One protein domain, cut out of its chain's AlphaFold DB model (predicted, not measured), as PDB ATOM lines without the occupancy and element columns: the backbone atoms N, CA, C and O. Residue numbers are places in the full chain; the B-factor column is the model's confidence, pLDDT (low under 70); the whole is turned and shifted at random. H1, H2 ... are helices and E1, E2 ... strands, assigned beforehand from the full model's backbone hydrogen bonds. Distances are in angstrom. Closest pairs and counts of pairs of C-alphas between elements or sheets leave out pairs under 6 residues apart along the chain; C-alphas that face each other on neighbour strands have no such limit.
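AT A GLANCE: This is residues 39 to 118 and 321 to 370 of the 768 residues of the protein "Hypothetical protein" of Odontella aurita (UniProt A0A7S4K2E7). There is little regular structure: a two-stranded ribbon, E1 and E3, with H2 near it makes one end, loops of residues 62 to 98 beside short E2 the other, and H3 sticks out. The 130 printed residues hold three named helices and three strands, ordered E1 H1 E2 E3 H2 H3, mixed in class, with 45 residues. The whole is loose, radius of gyration of the C-alphas 17.9 A, spanning 50 by 46 by 28 A.

IN THESE COORDINATES: E1, residues 41 to 47, begins at C-alpha 41 (-7.552, -15.136, -22.171). E3, 108 to 116, 22.5 A long, bends by 56 degrees at residue 111. H1 is 54 to 57, E2 58 to 61, H2 324 to 332. H3, 359 to 370, 16.2 A, ends at C-alpha 370 (-21.650, 0.614, 14.973).

HOW THE PARTS SIT: E1 and E3 are antiparallel; N 44 and O 112, 3.0 A, are within hydrogen-bond range. H2 is near E3. E2 pairs with no named strand. In H2 and H3 every O i to N i+4 pair is within range.

THE WHOLE: Residues 119 to 320 are cut out, leaving 13.7 A between C-alphas 118 and 321. Links E2 to E3 and H2 to H3 are long. pLDDT is under 70 in residues 66 to 84 and 349 to 368.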
ATOM      1  N   LYS A  39     -14.383 -13.186 -24.830       86.50
ATOM      2  CA  LYS A  39     -13.535 -14.351 -24.519       86.50
ATOM      3  C   LYS A  39     -12.633 -14.049 -23.319       86.50
ATOM      4  O   LYS A  39     -12.101 -12.943 -23.220       86.50
ATOM      5  N   VAL A  40     -12.415 -15.037 -22.450       89.94
ATOM      6  CA  VAL A  40     -11.313 -15.020 -21.472       89.94
ATOM      7  C   VAL A  40     -10.015 -15.417 -22.174       89.94
ATOM      8  O   VAL A  40     -10.016 -16.310 -23.021       89.94
ATOM      9  N   LEU A  41      -8.914 -14.756 -21.804       92.50
ATOM     10  CA  LEU A  41      -7.552 -15.136 -22.171       92.50
ATOM     11  C   LEU A  41      -6.823 -15.638 -20.920       92.50
ATOM     12  O   LEU A  41      -6.797 -14.929 -19.915       92.50
ATOM     13  N   TRP A  42      -6.179 -16.803 -20.994       91.31
ATOM     14  CA  TRP A  42      -5.295 -17.313 -19.939       91.31
ATOM     15  C   TRP A  42      -3.940 -17.726 -20.519       91.31
ATOM     16  O   TRP A  42      -3.817 -18.007 -21.711       91.31
ATOM     17  N   ALA A  43      -2.894 -17.723 -19.697       93.12
ATOM     18  CA  ALA A  43      -1.523 -17.959 -20.141       93.12
ATOM     19  C   ALA A  43      -0.898 -19.120 -19.364       93.12
ATOM     20  O   ALA A  43      -0.773 -19.055 -18.144       93.12
ATOM     21  N   ALA A  44      -0.472 -20.168 -20.073       93.00
ATOM     22  CA  ALA A  44       0.194 -21.312 -19.460       93.00
ATOM     23  C   ALA A  44       1.710 -21.091 -19.415       93.00
ATOM     24  O   ALA A  44       2.320 -20.669 -20.405       93.00
ATOM     25  N   TYR A  45       2.338 -21.437 -18.293       94.62
ATOM     26  CA  TYR A  45       3.780 -21.305 -18.092       94.62
ATOM     27  C   TYR A  45       4.412 -22.638 -17.683       94.62
ATOM     28  O   TYR A  45       3.780 -23.492 -17.073       94.62
ATOM     29  N   HIS A  46       5.687 -22.813 -18.026       94.50
ATOM     30  CA  HIS A  46       6.473 -24.000 -17.719       94.50
ATOM     31  C   HIS A  46       7.759 -23.619 -16.985       94.50
ATOM     32  O   HIS A  46       8.607 -22.882 -17.506       94.50
ATOM     33  N   ASP A  47       7.958 -24.210 -15.813       95.12
ATOM     34  CA  ASP A  47       9.170 -24.041 -15.027       95.12
ATOM     35  C   ASP A  47      10.287 -25.016 -15.447       95.12
ATOM     36  O   ASP A  47      10.252 -26.216 -15.184       95.12
ATOM     37  N   LYS A  48      11.347 -24.480 -16.061       95.06
ATOM     38  CA  LYS A  48      12.559 -25.238 -16.438       95.06
ATOM     39  C   LYS A  48      13.503 -25.564 -15.271       95.06
ATOM     40  O   LYS A  48      14.540 -26.188 -15.496       95.06
ATOM     41  N   ARG A  49      13.212 -25.090 -14.060       94.94
ATOM     42  CA  ARG A  49      14.015 -25.251 -12.836       94.94
ATOM     43  C   ARG A  49      13.347 -26.140 -11.785       94.94
ATOM     44  O   ARG A  49      13.999 -26.395 -10.772       94.94
ATOM     45  N   TYR A  50      12.119 -26.600 -12.041       93.19
ATOM     46  CA  TYR A  50      11.410 -27.584 -11.225       93.19
ATOM     47  C   TYR A  50      12.222 -28.876 -11.079       93.19
ATOM     48  O   TYR A  50      12.855 -29.332 -12.036       93.19
ATOM     49  N   LYS A  51      12.239 -29.453  -9.874       93.62
ATOM     50  CA  LYS A  51      13.063 -30.620  -9.503       93.62
ATOM     51  C   LYS A  51      12.243 -31.802  -8.981       93.62
ATOM     52  O   LYS A  51      12.841 -32.799  -8.582       93.62
ATOM     53  N   GLY A  52      10.912 -31.710  -9.014       89.12
ATOM     54  CA  GLY A  52       9.996 -32.761  -8.563       89.12
ATOM     55  C   GLY A  52       9.512 -32.617  -7.117       89.12
ATOM     56  O   GLY A  52       8.792 -33.489  -6.651       89.12
ATOM     57  N   GLY A  53       9.875 -31.546  -6.405       85.88
ATOM     58  CA  GLY A  53       9.500 -31.310  -5.005       85.88
ATOM     59  C   GLY A  53       8.092 -30.741  -4.787       85.88
ATOM     60  O   GLY A  53       7.907 -29.993  -3.828       85.88
ATOM     61  N   THR A  54       7.159 -31.065  -5.689       87.06
ATOM     62  CA  THR A  54       5.752 -30.616  -5.733       87.06
ATOM     63  C   THR A  54       5.601 -29.099  -5.548       87.06
ATOM     64  O   THR A  54       6.453 -28.315  -5.982       87.06
ATOM     65  N   ILE A  55       4.509 -28.665  -4.916       86.88
ATOM     66  CA  ILE A  55       4.276 -27.277  -4.526       86.88
ATOM     67  C   ILE A  55       5.314 -26.771  -3.504       86.88
ATOM     68  O   ILE A  55       5.567 -25.572  -3.421       86.88
ATOM     69  N   GLY A  56       6.024 -27.686  -2.828       87.69
ATOM     70  CA  GLY A  56       7.097 -27.402  -1.867       87.69
ATOM     71  C   GLY A  56       8.350 -26.720  -2.433       87.69
ATOM     72  O   GLY A  56       9.275 -26.391  -1.681       87.69
ATOM     73  N   GLU A  57       8.417 -26.519  -3.749       91.12
ATOM     74  CA  GLU A  57       9.430 -25.693  -4.417       91.12
ATOM     75  C   GLU A  57       9.061 -24.199  -4.513       91.12
ATOM     76  O   GLU A  57       9.911 -23.393  -4.922       91.12
ATOM     77  N   TYR A  58       7.829 -23.820  -4.153       90.56
ATOM     78  CA  TYR A  58       7.258 -22.512  -4.469       90.56
ATOM     79  C   TYR A  58       6.727 -21.755  -3.253       90.56
ATOM     80  O   TYR A  58       6.159 -22.335  -2.331       90.56
ATOM     81  N   ALA A  59       6.884 -20.433  -3.303       89.88
ATOM     82  CA  ALA A  59       6.148 -19.498  -2.465       89.88
ATOM     83  C   ALA A  59       4.908 -19.048  -3.248       89.88
ATOM     84  O   ALA A  59       5.050 -18.497  -4.348       89.88
ATOM     85  N   ILE A  60       3.722 -19.327  -2.712       87.31
ATOM     86  CA  ILE A  60       2.436 -19.101  -3.391       87.31
ATOM     87  C   ILE A  60       1.885 -17.724  -3.017       87.31
ATOM     88  O   ILE A  60       2.213 -17.195  -1.958       87.31
ATOM     89  N   TYR A  61       1.064 -17.126  -3.879       85.81
ATOM     90  CA  TYR A  61       0.332 -15.913  -3.530       85.81
ATOM     91  C   TYR A  61      -0.874 -16.223  -2.621       85.81
ATOM     92  O   TYR A  61      -1.623 -17.165  -2.872       85.81
ATOM     93  N   ASP A  62      -1.061 -15.409  -1.585       82.44
ATOM     94  CA  ASP A  62      -2.046 -15.564  -0.513       82.44
ATOM     95  C   ASP A  62      -2.706 -14.199  -0.238       82.44
ATOM     96  O   ASP A  62      -2.050 -13.250   0.201       82.44
ATOM     97  N   LEU A  63      -4.016 -14.101  -0.502       75.12
ATOM     98  CA  LEU A  63      -4.815 -12.876  -0.340       75.12
ATOM     99  C   LEU A  63      -4.899 -12.386   1.116       75.12
ATOM    100  O   LEU A  63      -5.193 -11.211   1.350       75.12
ATOM    101  N   THR A  64      -4.659 -13.258   2.098       75.25
ATOM    102  CA  THR A  64      -4.760 -12.919   3.524       75.25
ATOM    103  C   THR A  64      -3.516 -12.196   4.050       75.25
ATOM    104  O   THR A  64      -3.599 -11.472   5.049       75.25
ATOM    105  N   LEU A  65      -2.371 -12.343   3.373       71.62
ATOM    106  CA  LEU A  65      -1.115 -11.693   3.741       71.62
ATOM    107  C   LEU A  65      -1.092 -10.242   3.254       71.62
ATOM    108  O   LEU A  65      -0.972  -9.976   2.061       71.62
ATOM    109  N   ASP A  66      -1.129  -9.294   4.196       61.22
ATOM    110  CA  ASP A  66      -1.068  -7.857   3.903       61.22
ATOM    111  C   ASP A  66       0.110  -7.509   2.963       61.22
ATOM    112  O   ASP A  66       1.276  -7.630   3.367       61.22
ATOM    113  N   PRO A  67      -0.153  -7.015   1.733       60.16
ATOM    114  CA  PRO A  67       0.899  -6.675   0.779       60.16
ATOM    115  C   PRO A  67       1.793  -5.517   1.253       60.16
ATOM    116  O   PRO A  67       2.887  -5.328   0.719       60.16
ATOM    117  N   ASN A  68       1.367  -4.761   2.273       56.53
ATOM    118  CA  ASN A  68       2.128  -3.665   2.876       56.53
ATOM    119  C   ASN A  68       3.074  -4.121   4.003       56.53
ATOM    120  O   ASN A  68       3.823  -3.296   4.529       56.53
ATOM    121  N   GLY A  69       3.081  -5.411   4.356       49.84
ATOM    122  CA  GLY A  69       4.071  -5.980   5.265       49.84
ATOM    123  C   GLY A  69       3.814  -5.721   6.751       49.84
ATOM    124  O   GLY A  69       4.743  -5.373   7.483       49.84
ATOM    125  N   GLY A  70       2.589  -5.961   7.231       45.19
ATOM    126  CA  GLY A  70       2.396  -6.357   8.631       45.19
ATOM    127  C   GLY A  70       3.378  -7.476   9.027       45.19
ATOM    128  O   GLY A  70       3.655  -8.376   8.234       45.19
ATOM    129  N   GLU A  71       3.932  -7.415  10.245       47.84
ATOM    130  CA  GLU A  71       5.208  -8.065  10.629       47.84
ATOM    131  C   GLU A  71       5.274  -9.610  10.499       47.84
ATOM    132  O   GLU A  71       6.344 -10.191  10.673       47.84
ATOM    133  N   ALA A  72       4.169 -10.287  10.172       43.06
ATOM    134  CA  ALA A  72       4.069 -11.743  10.056       43.06
ATOM    135  C   ALA A  72       4.742 -12.348   8.802       43.06
ATOM    136  O   ALA A  72       5.160 -13.500   8.839       43.06
ATOM    137  N   GLY A  73       4.870 -11.599   7.697       43.88
ATOM    138  CA  GLY A  73       5.360 -12.148   6.417       43.88
ATOM    139  C   GLY A  73       6.886 -12.278   6.273       43.88
ATOM    140  O   GLY A  73       7.369 -12.797   5.272       43.88
ATOM    141  N   ALA A  74       7.673 -11.778   7.230       39.56
ATOM    142  CA  ALA A  74       9.090 -11.458   7.012       39.56
ATOM    143  C   ALA A  74      10.103 -12.563   7.399       39.56
ATOM    144  O   ALA A  74      11.304 -12.294   7.467       39.56
ATOM    145  N   THR A  75       9.663 -13.793   7.690       42.75
ATOM    146  CA  THR A  75      10.517 -14.838   8.294       42.75
ATOM    147  C   THR A  75      10.707 -16.095   7.440       42.75
ATOM    148  O   THR A  75      10.408 -17.196   7.898       42.75
ATOM    149  N   TYR A  76      11.313 -15.963   6.251       43.69
ATOM    150  CA  TYR A  76      11.943 -17.116   5.587       43.69
ATOM    151  C   TYR A  76      13.357 -16.849   5.035       43.69
ATOM    152  O   TYR A  76      13.563 -16.478   3.885       43.69
ATOM    153  N   GLY A  77      14.354 -17.185   5.856       43.34
ATOM    154  CA  GLY A  77      15.542 -17.930   5.411       43.34
ATOM    155  C   GLY A  77      16.693 -17.193   4.715       43.34
ATOM    156  O   GLY A  77      17.839 -17.530   5.009       43.34
ATOM    157  N   ASP A  78      16.442 -16.213   3.843       42.44
ATOM    158  CA  ASP A  78      17.491 -15.410   3.193       42.44
ATOM    159  C   ASP A  78      17.109 -13.922   3.176       42.44
ATOM    160  O   ASP A  78      15.949 -13.548   3.026       42.44
ATOM    161  N   GLY A  79      18.088 -13.060   3.430       45.78
ATOM    162  CA  GLY A  79      17.859 -11.687   3.865       45.78
ATOM    163  C   GLY A  79      17.722 -10.682   2.728       45.78
ATOM    164  O   GLY A  79      18.608  -9.841   2.595       45.78
ATOM    165  N   ASN A  80      16.628 -10.726   1.957       44.06
ATOM    166  CA  ASN A  80      16.193  -9.589   1.137       44.06
ATOM    167  C   ASN A  80      14.717  -9.660   0.696       44.06
ATOM    168  O   ASN A  80      14.124 -10.729   0.626       44.06
ATOM    169  N   ASP A  81      14.177  -8.492   0.338       47.78
ATOM    170  CA  ASP A  81      12.993  -8.305  -0.516       47.78
ATOM    171  C   ASP A  81      11.677  -8.955  -0.035       47.78
ATOM    172  O   ASP A  81      10.986  -9.653  -0.777       47.78
ATOM    173  N   GLY A  82      11.285  -8.635   1.206       47.78
ATOM    174  CA  GLY A  82       9.960  -8.925   1.771       47.78
ATOM    175  C   GLY A  82       8.827  -8.147   1.089       47.78
ATOM    176  O   GLY A  82       8.308  -7.178   1.640       47.78
ATOM    177  N   ILE A  83       8.461  -8.570  -0.120       52.41
ATOM    178  CA  ILE A  83       7.273  -8.128  -0.856       52.41
ATOM    179  C   ILE A  83       6.085  -8.952  -0.341       52.41
ATOM    180  O   ILE A  83       6.066 -10.170  -0.511       52.41
ATOM    181  N   GLY A  84       5.128  -8.295   0.321       60.16
ATOM    182  CA  GLY A  84       3.979  -8.958   0.945       60.16
ATOM    183  C   GLY A  84       3.033  -9.632  -0.057       60.16
ATOM    184  O   GLY A  84       3.094  -9.380  -1.261       60.16
ATOM    185  N   GLY A  85       2.151 -10.491   0.458       74.69
ATOM    186  CA  GLY A  85       1.203 -11.277  -0.339       74.69
ATOM    187  C   GLY A  85       1.709 -12.652  -0.797       74.69
ATOM    188  O   GLY A  85       0.939 -13.398  -1.379       74.69
ATOM    189  N   TYR A  86       2.970 -13.023  -0.543       82.50
ATOM    190  CA  TYR A  86       3.489 -14.363  -0.860       82.50
ATOM    191  C   TYR A  86       3.790 -15.162   0.410       82.50
ATOM    192  O   TYR A  86       4.580 -14.717   1.245       82.50
ATOM    193  N   ASP A  87       3.198 -16.349   0.543       80.88
ATOM    194  CA  ASP A  87       3.513 -17.272   1.628       80.88
ATOM    195  C   ASP A  87       4.803 -18.047   1.342       80.88
ATOM    196  O   ASP A  87       4.951 -18.680   0.300       80.88
ATOM    197  N   GLY A  88       5.728 -18.024   2.302       79.62
ATOM    198  CA  GLY A  88       6.924 -18.866   2.310       79.62
ATOM    199  C   GLY A  88       6.761 -20.172   3.097       79.62
ATOM    200  O   GLY A  88       7.666 -21.000   3.056       79.62
ATOM    201  N   SER A  89       5.657 -20.385   3.825       80.69
ATOM    202  CA  SER A  89       5.427 -21.609   4.615       80.69
ATOM    203  C   SER A  89       5.195 -22.846   3.739       80.69
ATOM    204  O   SER A  89       5.563 -23.956   4.125       80.69
ATOM    205  N   THR A  90       4.735 -22.636   2.506       81.31
ATOM    206  CA  THR A  90       4.673 -23.644   1.438       81.31
ATOM    207  C   THR A  90       6.059 -24.149   1.022       81.31
ATOM    208  O   THR A  90       6.189 -25.294   0.598       81.31
ATOM    209  N   CYS A  91       7.125 -23.356   1.190       87.31
ATOM    210  CA  CYS A  91       8.490 -23.739   0.823       87.31
ATOM    211  C   CYS A  91       9.106 -24.747   1.808       87.31
ATOM    212  O   CYS A  91       9.829 -24.392   2.744       87.31
ATOM    213  N   GLN A  92       8.869 -26.031   1.549       85.88
ATOM    214  CA  GLN A  92       9.409 -27.144   2.337       85.88
ATOM    215  C   GLN A  92      10.697 -27.757   1.755       85.88
ATOM    216  O   GLN A  92      11.380 -28.541   2.417       85.88
ATOM    217  N   THR A  93      11.076 -27.405   0.523       87.81
ATOM    218  CA  THR A  93      12.291 -27.928  -0.123       87.81
ATOM    219  C   THR A  93      13.468 -26.941  -0.069       87.81
ATOM    220  O   THR A  93      13.354 -25.788   0.334       87.81
ATOM    221  N   LYS A  94      14.647 -27.365  -0.554       89.06
ATOM    222  CA  LYS A  94      15.829 -26.490  -0.725       89.06
ATOM    223  C   LYS A  94      15.667 -25.423  -1.819       89.06
ATOM    224  O   LYS A  94      16.630 -24.720  -2.130       89.06
ATOM    225  N   ARG A  95      14.509 -25.357  -2.468       88.50
ATOM    226  CA  ARG A  95      14.149 -24.321  -3.423       88.50
ATOM    227  C   ARG A  95      12.882 -23.649  -2.905       88.50
ATOM    228  O   ARG A  95      11.920 -24.325  -2.586       88.50
ATOM    229  N   CYS A  96      12.908 -22.326  -2.876       89.88
ATOM    230  CA  CYS A  96      11.739 -21.500  -2.648       89.88
ATOM    231  C   CYS A  96      11.722 -20.466  -3.772       89.88
ATOM    232  O   CYS A  96      12.628 -19.636  -3.864       89.88
ATOM    233  N   ALA A  97      10.782 -20.593  -4.703       90.44
ATOM    234  CA  ALA A  97      10.632 -19.683  -5.831       90.44
ATOM    235  C   ALA A  97       9.233 -19.069  -5.805       90.44
ATOM    236  O   ALA A  97       8.247 -19.796  -5.813       90.44
ATOM    237  N   ARG A  98       9.130 -17.737  -5.793       90.19
ATOM    238  CA  ARG A  98       7.828 -17.064  -5.896       90.19
ATOM    239  C   ARG A  98       7.176 -17.425  -7.231       90.19
ATOM    240  O   ARG A  98       7.845 -17.361  -8.267       90.19
ATOM    241  N   LEU A  99       5.901 -17.813  -7.203       89.88
ATOM    242  CA  LEU A  99       5.144 -18.257  -8.381       89.88
ATOM    243  C   LEU A  99       4.639 -17.074  -9.239       89.88
ATOM    244  O   LEU A  99       3.542 -17.070  -9.784       89.88
ATOM    245  N   ASP A 100       5.468 -16.040  -9.369       90.25
ATOM    246  CA  ASP A 100       5.139 -14.819 -10.094       90.25
ATOM    247  C   ASP A 100       5.604 -14.924 -11.557       90.25
ATOM    248  O   ASP A 100       6.796 -15.095 -11.841       90.25
ATOM    249  N   CYS A 101       4.671 -14.829 -12.504       90.69
ATOM    250  CA  CYS A 101       4.954 -14.818 -13.942       90.69
ATOM    251  C   CYS A 101       4.931 -13.415 -14.574       90.69
ATOM    252  O   CYS A 101       5.302 -13.267 -15.742       90.69
ATOM    253  N   HIS A 102       4.565 -12.384 -13.809       87.00
ATOM    254  CA  HIS A 102       4.637 -10.979 -14.218       87.00
ATOM    255  C   HIS A 102       5.953 -10.316 -13.764       87.00
ATOM    256  O   HIS A 102       6.353  -9.273 -14.294       87.00
ATOM    257  N   GLU A 103       6.690 -10.953 -12.849       84.69
ATOM    258  CA  GLU A 103       8.073 -10.623 -12.523       84.69
ATOM    259  C   GLU A 103       8.982 -10.581 -13.763       84.69
ATOM    260  O   GLU A 103       9.188 -11.568 -14.469       84.69
ATOM    261  N   LYS A 104       9.660  -9.444 -13.971       83.69
ATOM    262  CA  LYS A 104      10.631  -9.243 -15.069       83.69
ATOM    263  C   LYS A 104      11.831 -10.202 -15.014       83.69
ATOM    264  O   LYS A 104      12.534 -10.363 -16.010       83.69
ATOM    265  N   SER A 105      12.073 -10.784 -13.843       84.81
ATOM    266  CA  SER A 105      13.116 -11.758 -13.509       84.81
ATOM    267  C   SER A 105      12.609 -13.202 -13.446       84.81
ATOM    268  O   SER A 105      13.395 -14.089 -13.099       84.81
ATOM    269  N   THR A 106      11.331 -13.451 -13.763       89.25
ATOM    270  CA  THR A 106      10.745 -14.783 -13.620       89.25
ATOM    271  C   THR A 106      11.498 -15.831 -14.437       89.25
ATOM    272  O   THR A 106      12.044 -15.587 -15.516       89.25
ATOM    273  N   HIS A 107      11.556 -17.027 -13.871       91.00
ATOM    274  CA  HIS A 107      12.166 -18.209 -14.467       91.00
ATOM    275  C   HIS A 107      11.125 -19.085 -15.187       91.00
ATOM    276  O   HIS A 107      11.500 -20.036 -15.878       91.00
ATOM    277  N   LEU A 108       9.840 -18.751 -15.023       93.88
ATOM    278  CA  LEU A 108       8.702 -19.357 -15.693       93.88
ATOM    279  C   LEU A 108       8.726 -18.969 -17.177       93.88
ATOM    280  O   LEU A 108       8.760 -17.790 -17.522       93.88
ATOM    281  N   GLN A 109       8.718 -19.953 -18.076       95.12
ATOM    282  CA  GLN A 109       8.635 -19.682 -19.510       95.12
ATOM    283  C   GLN A 109       7.183 -19.773 -19.973       95.12
ATOM    284  O   GLN A 109       6.566 -20.819 -19.797       95.12
ATOM    285  N   LEU A 110       6.674 -18.737 -20.644       95.31
ATOM    286  CA  LEU A 110       5.405 -18.817 -21.372       95.31
ATOM    287  C   LEU A 110       5.440 -20.002 -22.361       95.31
ATOM    288  O   LEU A 110       6.386 -20.142 -23.150       95.31
ATOM    289  N   VAL A 111       4.418 -20.854 -22.284       94.75
ATOM    290  CA  VAL A 111       4.162 -21.974 -23.202       94.75
ATOM    291  C   VAL A 111       3.276 -21.496 -24.348       94.75
ATOM    292  O   VAL A 111       3.606 -21.722 -25.509       94.75
ATOM    293  N   GLY A 112       2.202 -20.783 -24.006       94.50
ATOM    294  CA  GLY A 112       1.242 -20.189 -24.928       94.50
ATOM    295  C   GLY A 112       0.235 -19.325 -24.172       94.50
ATOM    296  O   GLY A 112       0.129 -19.412 -22.945       94.50
ATOM    297  N   VAL A 113      -0.490 -18.487 -24.909       95.38
ATOM    298  CA  VAL A 113      -1.727 -17.858 -24.428       95.38
ATOM    299  C   VAL A 113      -2.877 -18.566 -25.134       95.38
ATOM    300  O   VAL A 113      -2.776 -18.880 -26.318       95.38
ATOM    301  N   TYR A 114      -3.946 -18.835 -24.405       93.56
ATOM    302  CA  TYR A 114      -5.112 -19.578 -24.859       93.56
ATOM    303  C   TYR A 114      -6.362 -18.746 -24.614       93.56
ATOM    304  O   TYR A 114      -6.377 -17.878 -23.735       93.56
ATOM    305  N   LYS A 115      -7.411 -19.009 -25.389       92.44
ATOM    306  CA  LYS A 115      -8.701 -18.342 -25.251       92.44
ATOM    307  C   LYS A 115      -9.844 -19.345 -25.211       92.44
ATOM    308  O   LYS A 115      -9.793 -20.392 -25.851       92.44
ATOM    309  N   GLU A 116     -10.847 -18.982 -24.433       88.88
ATOM    310  CA  GLU A 116     -12.112 -19.700 -24.282       88.88
ATOM    311  C   GLU A 116     -12.961 -19.556 -25.575       88.88
ATOM    312  O   GLU A 116     -12.831 -18.551 -26.297       88.88
ATOM    313  N   THR A 117     -13.762 -20.568 -25.937       85.62
ATOM    314  CA  THR A 117     -14.528 -20.595 -27.200       85.62
ATOM    315  C   THR A 117     -16.024 -20.845 -27.101       85.62
ATOM    316  O   THR A 117     -16.730 -20.372 -27.991       85.62
ATOM    317  N   ASP A 118     -16.504 -21.541 -26.077       78.25
ATOM    318  CA  ASP A 118     -17.890 -22.008 -25.992       78.25
ATOM    319  C   ASP A 118     -18.713 -21.154 -25.010       78.25
ATOM    320  O   ASP A 118     -19.882 -20.872 -25.286       78.25
ATOM    321  N   GLU A 321      -5.771 -21.807 -29.110       94.12
ATOM    322  CA  GLU A 321      -4.595 -20.933 -28.962       94.12
ATOM    323  C   GLU A 321      -4.983 -19.486 -29.312       94.12
ATOM    324  O   GLU A 321      -5.618 -19.231 -30.337       94.12
ATOM    325  N   ALA A 322      -4.621 -18.525 -28.460       94.69
ATOM    326  CA  ALA A 322      -4.919 -17.121 -28.708       94.69
ATOM    327  C   ALA A 322      -4.041 -16.598 -29.851       94.69
ATOM    328  O   ALA A 322      -2.811 -16.662 -29.794       94.69
ATOM    329  N   SER A 323      -4.671 -16.063 -30.896       94.81
ATOM    330  CA  SER A 323      -3.952 -15.513 -32.038       94.81
ATOM    331  C   SER A 323      -3.311 -14.168 -31.693       94.81
ATOM    332  O   SER A 323      -3.676 -13.491 -30.727       94.81
ATOM    333  N   LEU A 324      -2.385 -13.730 -32.549       95.00
ATOM    334  CA  LEU A 324      -1.788 -12.401 -32.451       95.00
ATOM    335  C   LEU A 324      -2.848 -11.282 -32.453       95.00
ATOM    336  O   LEU A 324      -2.674 -10.291 -31.748       95.00
ATOM    337  N   ASP A 325      -3.952 -11.457 -33.182       94.00
ATOM    338  CA  ASP A 325      -5.014 -10.455 -33.295       94.00
ATOM    339  C   ASP A 325      -5.917 -10.415 -32.047       94.00
ATOM    340  O   ASP A 325      -6.424  -9.349 -31.697       94.00
ATOM    341  N   ASP A 326      -6.070 -11.531 -31.321       93.19
ATOM    342  CA  ASP A 326      -6.736 -11.546 -30.008       93.19
ATOM    343  C   ASP A 326      -5.903 -10.781 -28.972       93.19
ATOM    344  O   ASP A 326      -6.428  -9.958 -28.221       93.19
ATOM    345  N   LEU A 327      -4.586 -11.018 -28.970       94.50
ATOM    346  CA  LEU A 327      -3.635 -10.346 -28.086       94.50
ATOM    347  C   LEU A 327      -3.555  -8.843 -28.373       94.50
ATOM    348  O   LEU A 327      -3.554  -8.048 -27.437       94.50
ATOM    349  N   ILE A 328      -3.535  -8.441 -29.650       93.88
ATOM    350  CA  ILE A 328      -3.609  -7.030 -30.053       93.88
ATOM    351  C   ILE A 328      -4.934  -6.414 -29.590       93.88
ATOM    352  O   ILE A 328      -4.912  -5.371 -28.946       93.88
ATOM    353  N   ARG A 329      -6.075  -7.071 -29.833       91.19
ATOM    354  CA  ARG A 329      -7.398  -6.551 -29.450       91.19
ATOM    355  C   ARG A 329      -7.549  -6.380 -27.933       91.19
ATOM    356  O   ARG A 329      -8.151  -5.405 -27.494       91.19
ATOM    357  N   ALA A 330      -7.001  -7.292 -27.130       91.94
ATOM    358  CA  ALA A 330      -7.039  -7.197 -25.669       91.94
ATOM    359  C   ALA A 330      -6.034  -6.167 -25.098       91.94
ATOM    360  O   ALA A 330      -6.286  -5.569 -24.052       91.94
ATOM    361  N   ASP A 331      -4.925  -5.912 -25.801       93.62
ATOM    362  CA  ASP A 331      -3.971  -4.830 -25.509       93.62
ATOM    363  C   ASP A 331      -4.560  -3.449 -25.852       93.62
ATOM    364  O   ASP A 331      -4.473  -2.519 -25.056       93.62
ATOM    365  N   GLU A 332      -5.258  -3.330 -26.988       91.12
ATOM    366  CA  GLU A 332      -5.969  -2.115 -27.422       91.12
ATOM    367  C   GLU A 332      -7.177  -1.781 -26.534       91.12
ATOM    368  O   GLU A 332      -7.424  -0.611 -26.242       91.12
ATOM    369  N   GLN A 333      -7.897  -2.794 -26.040       88.38
ATOM    370  CA  GLN A 333      -8.910  -2.621 -24.990       88.38
ATOM    371  C   GLN A 333      -8.286  -2.323 -23.610       88.38
ATOM    372  O   GLN A 333      -8.997  -1.921 -22.690       88.38
ATOM    373  N   GLY A 334      -6.973  -2.520 -23.449       90.25
ATOM    374  CA  GLY A 334      -6.237  -2.342 -22.196       90.25
ATOM    375  C   GLY A 334      -6.552  -3.384 -21.118       90.25
ATOM    376  O   GLY A 334      -6.189  -3.175 -19.962       90.25
ATOM    377  N   THR A 335      -7.238  -4.476 -21.471       90.44
ATOM    378  CA  THR A 335      -7.852  -5.436 -20.537       90.44
ATOM    379  C   THR A 335      -6.894  -6.532 -20.085       90.44
ATOM    380  O   THR A 335      -6.963  -6.984 -18.941       90.44
ATOM    381  N   ILE A 336      -5.968  -6.937 -20.957       90.56
ATOM    382  CA  ILE A 336      -5.023  -8.027 -20.697       90.56
ATOM    383  C   ILE A 336      -3.976  -7.658 -19.627       90.56
ATOM    384  O   ILE A 336      -3.470  -6.533 -19.570       90.56
ATOM    385  N   LEU A 337      -3.624  -8.631 -18.780       90.44
ATOM    386  CA  LEU A 337      -2.464  -8.548 -17.884       90.44
ATOM    387  C   LEU A 337      -1.153  -8.509 -18.691       90.44
ATOM    388  O   LEU A 337      -1.084  -9.007 -19.813       90.44
ATOM    389  N   SER A 338      -0.092  -7.945 -18.106       90.31
ATOM    390  CA  SER A 338       1.217  -7.808 -18.765       90.31
ATOM    391  C   SER A 338       1.831  -9.172 -19.120       90.31
ATOM    392  O   SER A 338       2.417  -9.832 -18.258       90.31
ATOM    393  N   VAL A 339       1.767  -9.561 -20.398       92.25
ATOM    394  CA  VAL A 339       2.246 -10.849 -20.936       92.25
ATOM    395  C   VAL A 339       3.187 -10.645 -22.125       92.25
ATOM    396  O   VAL A 339       3.002  -9.743 -22.942       92.25
ATOM    397  N   ARG A 340       4.225 -11.485 -22.252       92.06
ATOM    398  CA  ARG A 340       5.222 -11.384 -23.333       92.06
ATOM    399  C   ARG A 340       5.108 -12.518 -24.358       92.06
ATOM    400  O   ARG A 340       5.849 -13.497 -24.291       92.06
ATOM    401  N   ALA A 341       4.218 -12.350 -25.334       93.06
ATOM    402  CA  ALA A 341       3.976 -13.297 -26.427       93.06
ATOM    403  C   ALA A 341       4.538 -12.793 -27.775       93.06
ATOM    404  O   ALA A 341       4.672 -11.593 -28.004       93.06
ATOM    405  N   HIS A 342       4.909 -13.708 -28.678       92.81
ATOM    406  CA  HIS A 342       5.449 -13.406 -30.024       92.81
ATOM    407  C   HIS A 342       6.595 -12.360 -30.064       92.81
ATOM    408  O   HIS A 342       6.800 -11.670 -31.059       92.81
ATOM    409  N   GLY A 343       7.353 -12.219 -28.968       91.94
ATOM    410  CA  GLY A 343       8.438 -11.242 -28.805       91.94
ATOM    411  C   GLY A 343       8.011  -9.850 -28.307       91.94
ATOM    412  O   GLY A 343       8.838  -9.173 -27.684       91.94
ATOM    413  N   ARG A 344       6.741  -9.464 -28.509       94.25
ATOM    414  CA  ARG A 344       6.088  -8.243 -27.995       94.25
ATOM    415  C   ARG A 344       5.662  -8.434 -26.530       94.25
ATOM    416  O   ARG A 344       5.538  -9.559 -26.054       94.25
ATOM    417  N   THR A 345       5.457  -7.332 -25.812       92.88
ATOM    418  CA  THR A 345       4.673  -7.312 -24.567       92.88
ATOM    419  C   THR A 345       3.301  -6.722 -24.877       92.88
ATOM    420  O   THR A 345       3.230  -5.704 -25.564       92.88
ATOM    421  N   PHE A 346       2.256  -7.380 -24.389       93.56
ATOM    422  CA  PHE A 346       0.862  -6.941 -24.413       93.56
ATOM    423  C   PHE A 346       0.413  -6.671 -22.977       93.56
ATOM    424  O   PHE A 346       0.938  -7.291 -22.048       93.56
ATOM    425  N   GLY A 347      -0.547  -5.770 -22.800       90.38
ATOM    426  CA  GLY A 347      -0.949  -5.254 -21.501       90.38
ATOM    427  C   GLY A 347       0.019  -4.179 -21.012       90.38
ATOM    428  O   GLY A 347       1.215  -4.170 -21.326       90.38
ATOM    429  N   THR A 348      -0.484  -3.251 -20.199       83.12
ATOM    430  CA  THR A 348       0.386  -2.250 -19.575       83.12
ATOM    431  C   THR A 348       1.279  -2.927 -18.524       83.12
ATOM    432  O   THR A 348       0.760  -3.598 -17.631       83.12
ATOM    433  N   PRO A 349       2.618  -2.752 -18.563       68.31
ATOM    434  CA  PRO A 349       3.535  -3.329 -17.581       68.31
ATOM    435  C   PRO A 349       3.546  -2.510 -16.280       68.31
ATOM    436  O   PRO A 349       4.596  -2.061 -15.805       68.31
ATOM    437  N   VAL A 350       2.356  -2.307 -15.710       62.84
ATOM    438  CA  VAL A 350       2.189  -1.960 -14.300       62.84
ATOM    439  C   VAL A 350       2.785  -3.129 -13.507       62.84
ATOM    440  O   VAL A 350       2.464  -4.278 -13.821       62.84
ATOM    441  N   PRO A 351       3.664  -2.900 -12.513       62.38
ATOM    442  CA  PRO A 351       3.984  -3.945 -11.550       62.38
ATOM    443  C   PRO A 351       2.665  -4.424 -10.953       62.38
ATOM    444  O   PRO A 351       1.880  -3.583 -10.512       62.38
ATOM    445  N   TRP A 352       2.396  -5.728 -10.976       58.25
ATOM    446  CA  TRP A 352       1.188  -6.237 -10.347       58.25
ATOM    447  C   TRP A 352       1.295  -5.974  -8.845       58.25
ATOM    448  O   TRP A 352       2.077  -6.594  -8.129       58.25
ATOM    449  N   THR A 353       0.570  -4.960  -8.394       57.66
ATOM    450  CA  THR A 353       0.311  -4.718  -6.986       57.66
ATOM    451  C   THR A 353      -0.996  -5.410  -6.682       57.66
ATOM    452  O   THR A 353      -2.017  -5.043  -7.271       57.66
ATOM    453  N   ALA A 354      -0.974  -6.355  -5.745       54.50
ATOM    454  CA  ALA A 354      -2.187  -6.792  -5.078       54.50
ATOM    455  C   ALA A 354      -3.028  -5.550  -4.703       54.50
ATOM    456  O   ALA A 354      -2.455  -4.575  -4.190       54.50
ATOM    457  N   PRO A 355      -4.345  -5.530  -4.982       51.84
ATOM    458  CA  PRO A 355      -5.208  -4.447  -4.540       51.84
ATOM    459  C   PRO A 355      -5.039  -4.301  -3.026       51.84
ATOM    460  O   PRO A 355      -5.075  -5.286  -2.290       51.84
ATOM    461  N   SER A 356      -4.787  -3.078  -2.556       48.50
ATOM    462  CA  SER A 356      -4.569  -2.816  -1.132       48.50
ATOM    463  C   SER A 356      -5.855  -3.144  -0.371       48.50
ATOM    464  O   SER A 356      -6.807  -2.366  -0.439       48.50
ATOM    465  N   VAL A 357      -5.866  -4.311   0.282       49.91
ATOM    466  CA  VAL A 357      -7.064  -5.139   0.514       49.91
ATOM    467  C   VAL A 357      -8.288  -4.337   0.978       49.91
ATOM    468  O   VAL A 357      -8.256  -3.588   1.966       49.91
ATOM    469  N   GLY A 358      -9.396  -4.535   0.262       42.62
ATOM    470  CA  GLY A 358     -10.680  -3.845   0.381       42.62
ATOM    471  C   GLY A 358     -11.367  -4.020   1.734       42.62
ATOM    472  O   GLY A 358     -12.286  -3.263   2.057       42.62
ATOM    473  N   ARG A 359     -10.849  -4.903   2.602       48.09
ATOM    474  CA  ARG A 359     -11.222  -5.059   4.023       48.09
ATOM    475  C   ARG A 359     -11.304  -3.727   4.783       48.09
ATOM    476  O   ARG A 359     -12.088  -3.634   5.728       48.09
ATOM    477  N   THR A 360     -10.602  -2.669   4.357       47.25
ATOM    478  CA  THR A 360     -10.812  -1.304   4.886       47.25
ATOM    479  C   THR A 360     -12.251  -0.808   4.688       47.25
ATOM    480  O   THR A 360     -12.826  -0.261   5.625       47.25
ATOM    481  N   VAL A 361     -12.862  -1.011   3.518       46.50
ATOM    482  CA  VAL A 361     -14.230  -0.564   3.198       46.50
ATOM    483  C   VAL A 361     -15.257  -1.341   4.019       46.50
ATOM    484  O   VAL A 361     -16.041  -0.718   4.732       46.50
ATOM    485  N   ALA A 362     -15.201  -2.676   4.014       47.97
ATOM    486  CA  ALA A 362     -16.097  -3.512   4.819       47.97
ATOM    487  C   ALA A 362     -15.992  -3.180   6.322       47.97
ATOM    488  O   ALA A 362     -17.002  -2.972   7.000       47.97
ATOM    489  N   THR A 363     -14.767  -3.009   6.829       52.44
ATOM    490  CA  THR A 363     -14.523  -2.616   8.226       52.44
ATOM    491  C   THR A 363     -15.014  -1.193   8.516       52.44
ATOM    492  O   THR A 363     -15.575  -0.949   9.581       52.44
ATOM    493  N   VAL A 364     -14.872  -0.238   7.587       50.44
ATOM    494  CA  VAL A 364     -15.391   1.135   7.740       50.44
ATOM    495  C   VAL A 364     -16.919   1.179   7.683       50.44
ATOM    496  O   VAL A 364     -17.518   1.925   8.460       50.44
ATOM    497  N   LEU A 365     -17.576   0.368   6.851       48.78
ATOM    498  CA  LEU A 365     -19.038   0.237   6.832       48.78
ATOM    499  C   LEU A 365     -19.550  -0.375   8.148       48.78
ATOM    500  O   LEU A 365     -20.415   0.212   8.800       48.78
ATOM    501  N   GLY A 366     -18.932  -1.459   8.627       60.28
ATOM    502  CA  GLY A 366     -19.229  -2.037   9.943       60.28
ATOM    503  C   GLY A 366     -19.012  -1.048  11.099       60.28
ATOM    504  O   GLY A 366     -19.891  -0.857  11.943       60.28
ATOM    505  N   ILE A 367     -17.877  -0.339  11.116       64.62
ATOM    506  CA  ILE A 367     -17.568   0.681  12.132       64.62
ATOM    507  C   ILE A 367     -18.532   1.869  12.050       64.62
ATOM    508  O   ILE A 367     -18.948   2.378  13.091       64.62
ATOM    509  N   THR A 368     -18.925   2.330  10.861       62.31
ATOM    510  CA  THR A 368     -19.873   3.450  10.735       62.31
ATOM    511  C   THR A 368     -21.294   3.052  11.129       62.31
ATOM    512  O   THR A 368     -21.953   3.846  11.801       62.31
ATOM    513  N   ALA A 369     -21.733   1.818  10.864       72.19
ATOM    514  CA  ALA A 369     -22.983   1.270  11.396       72.19
ATOM    515  C   ALA A 369     -22.961   1.154  12.938       72.19
ATOM    516  O   ALA A 369     -23.906   1.576  13.618       72.19
ATOM    517  N   LEU A 370     -21.854   0.674  13.518       71.25
ATOM    518  CA  LEU A 370     -21.650   0.614  14.973       71.25
ATOM    519  C   LEU A 370     -21.589   2.011  15.618       71.25
ATOM    520  O   LEU A 370     -22.147   2.232  16.693       71.25
TER     521      LEU A 370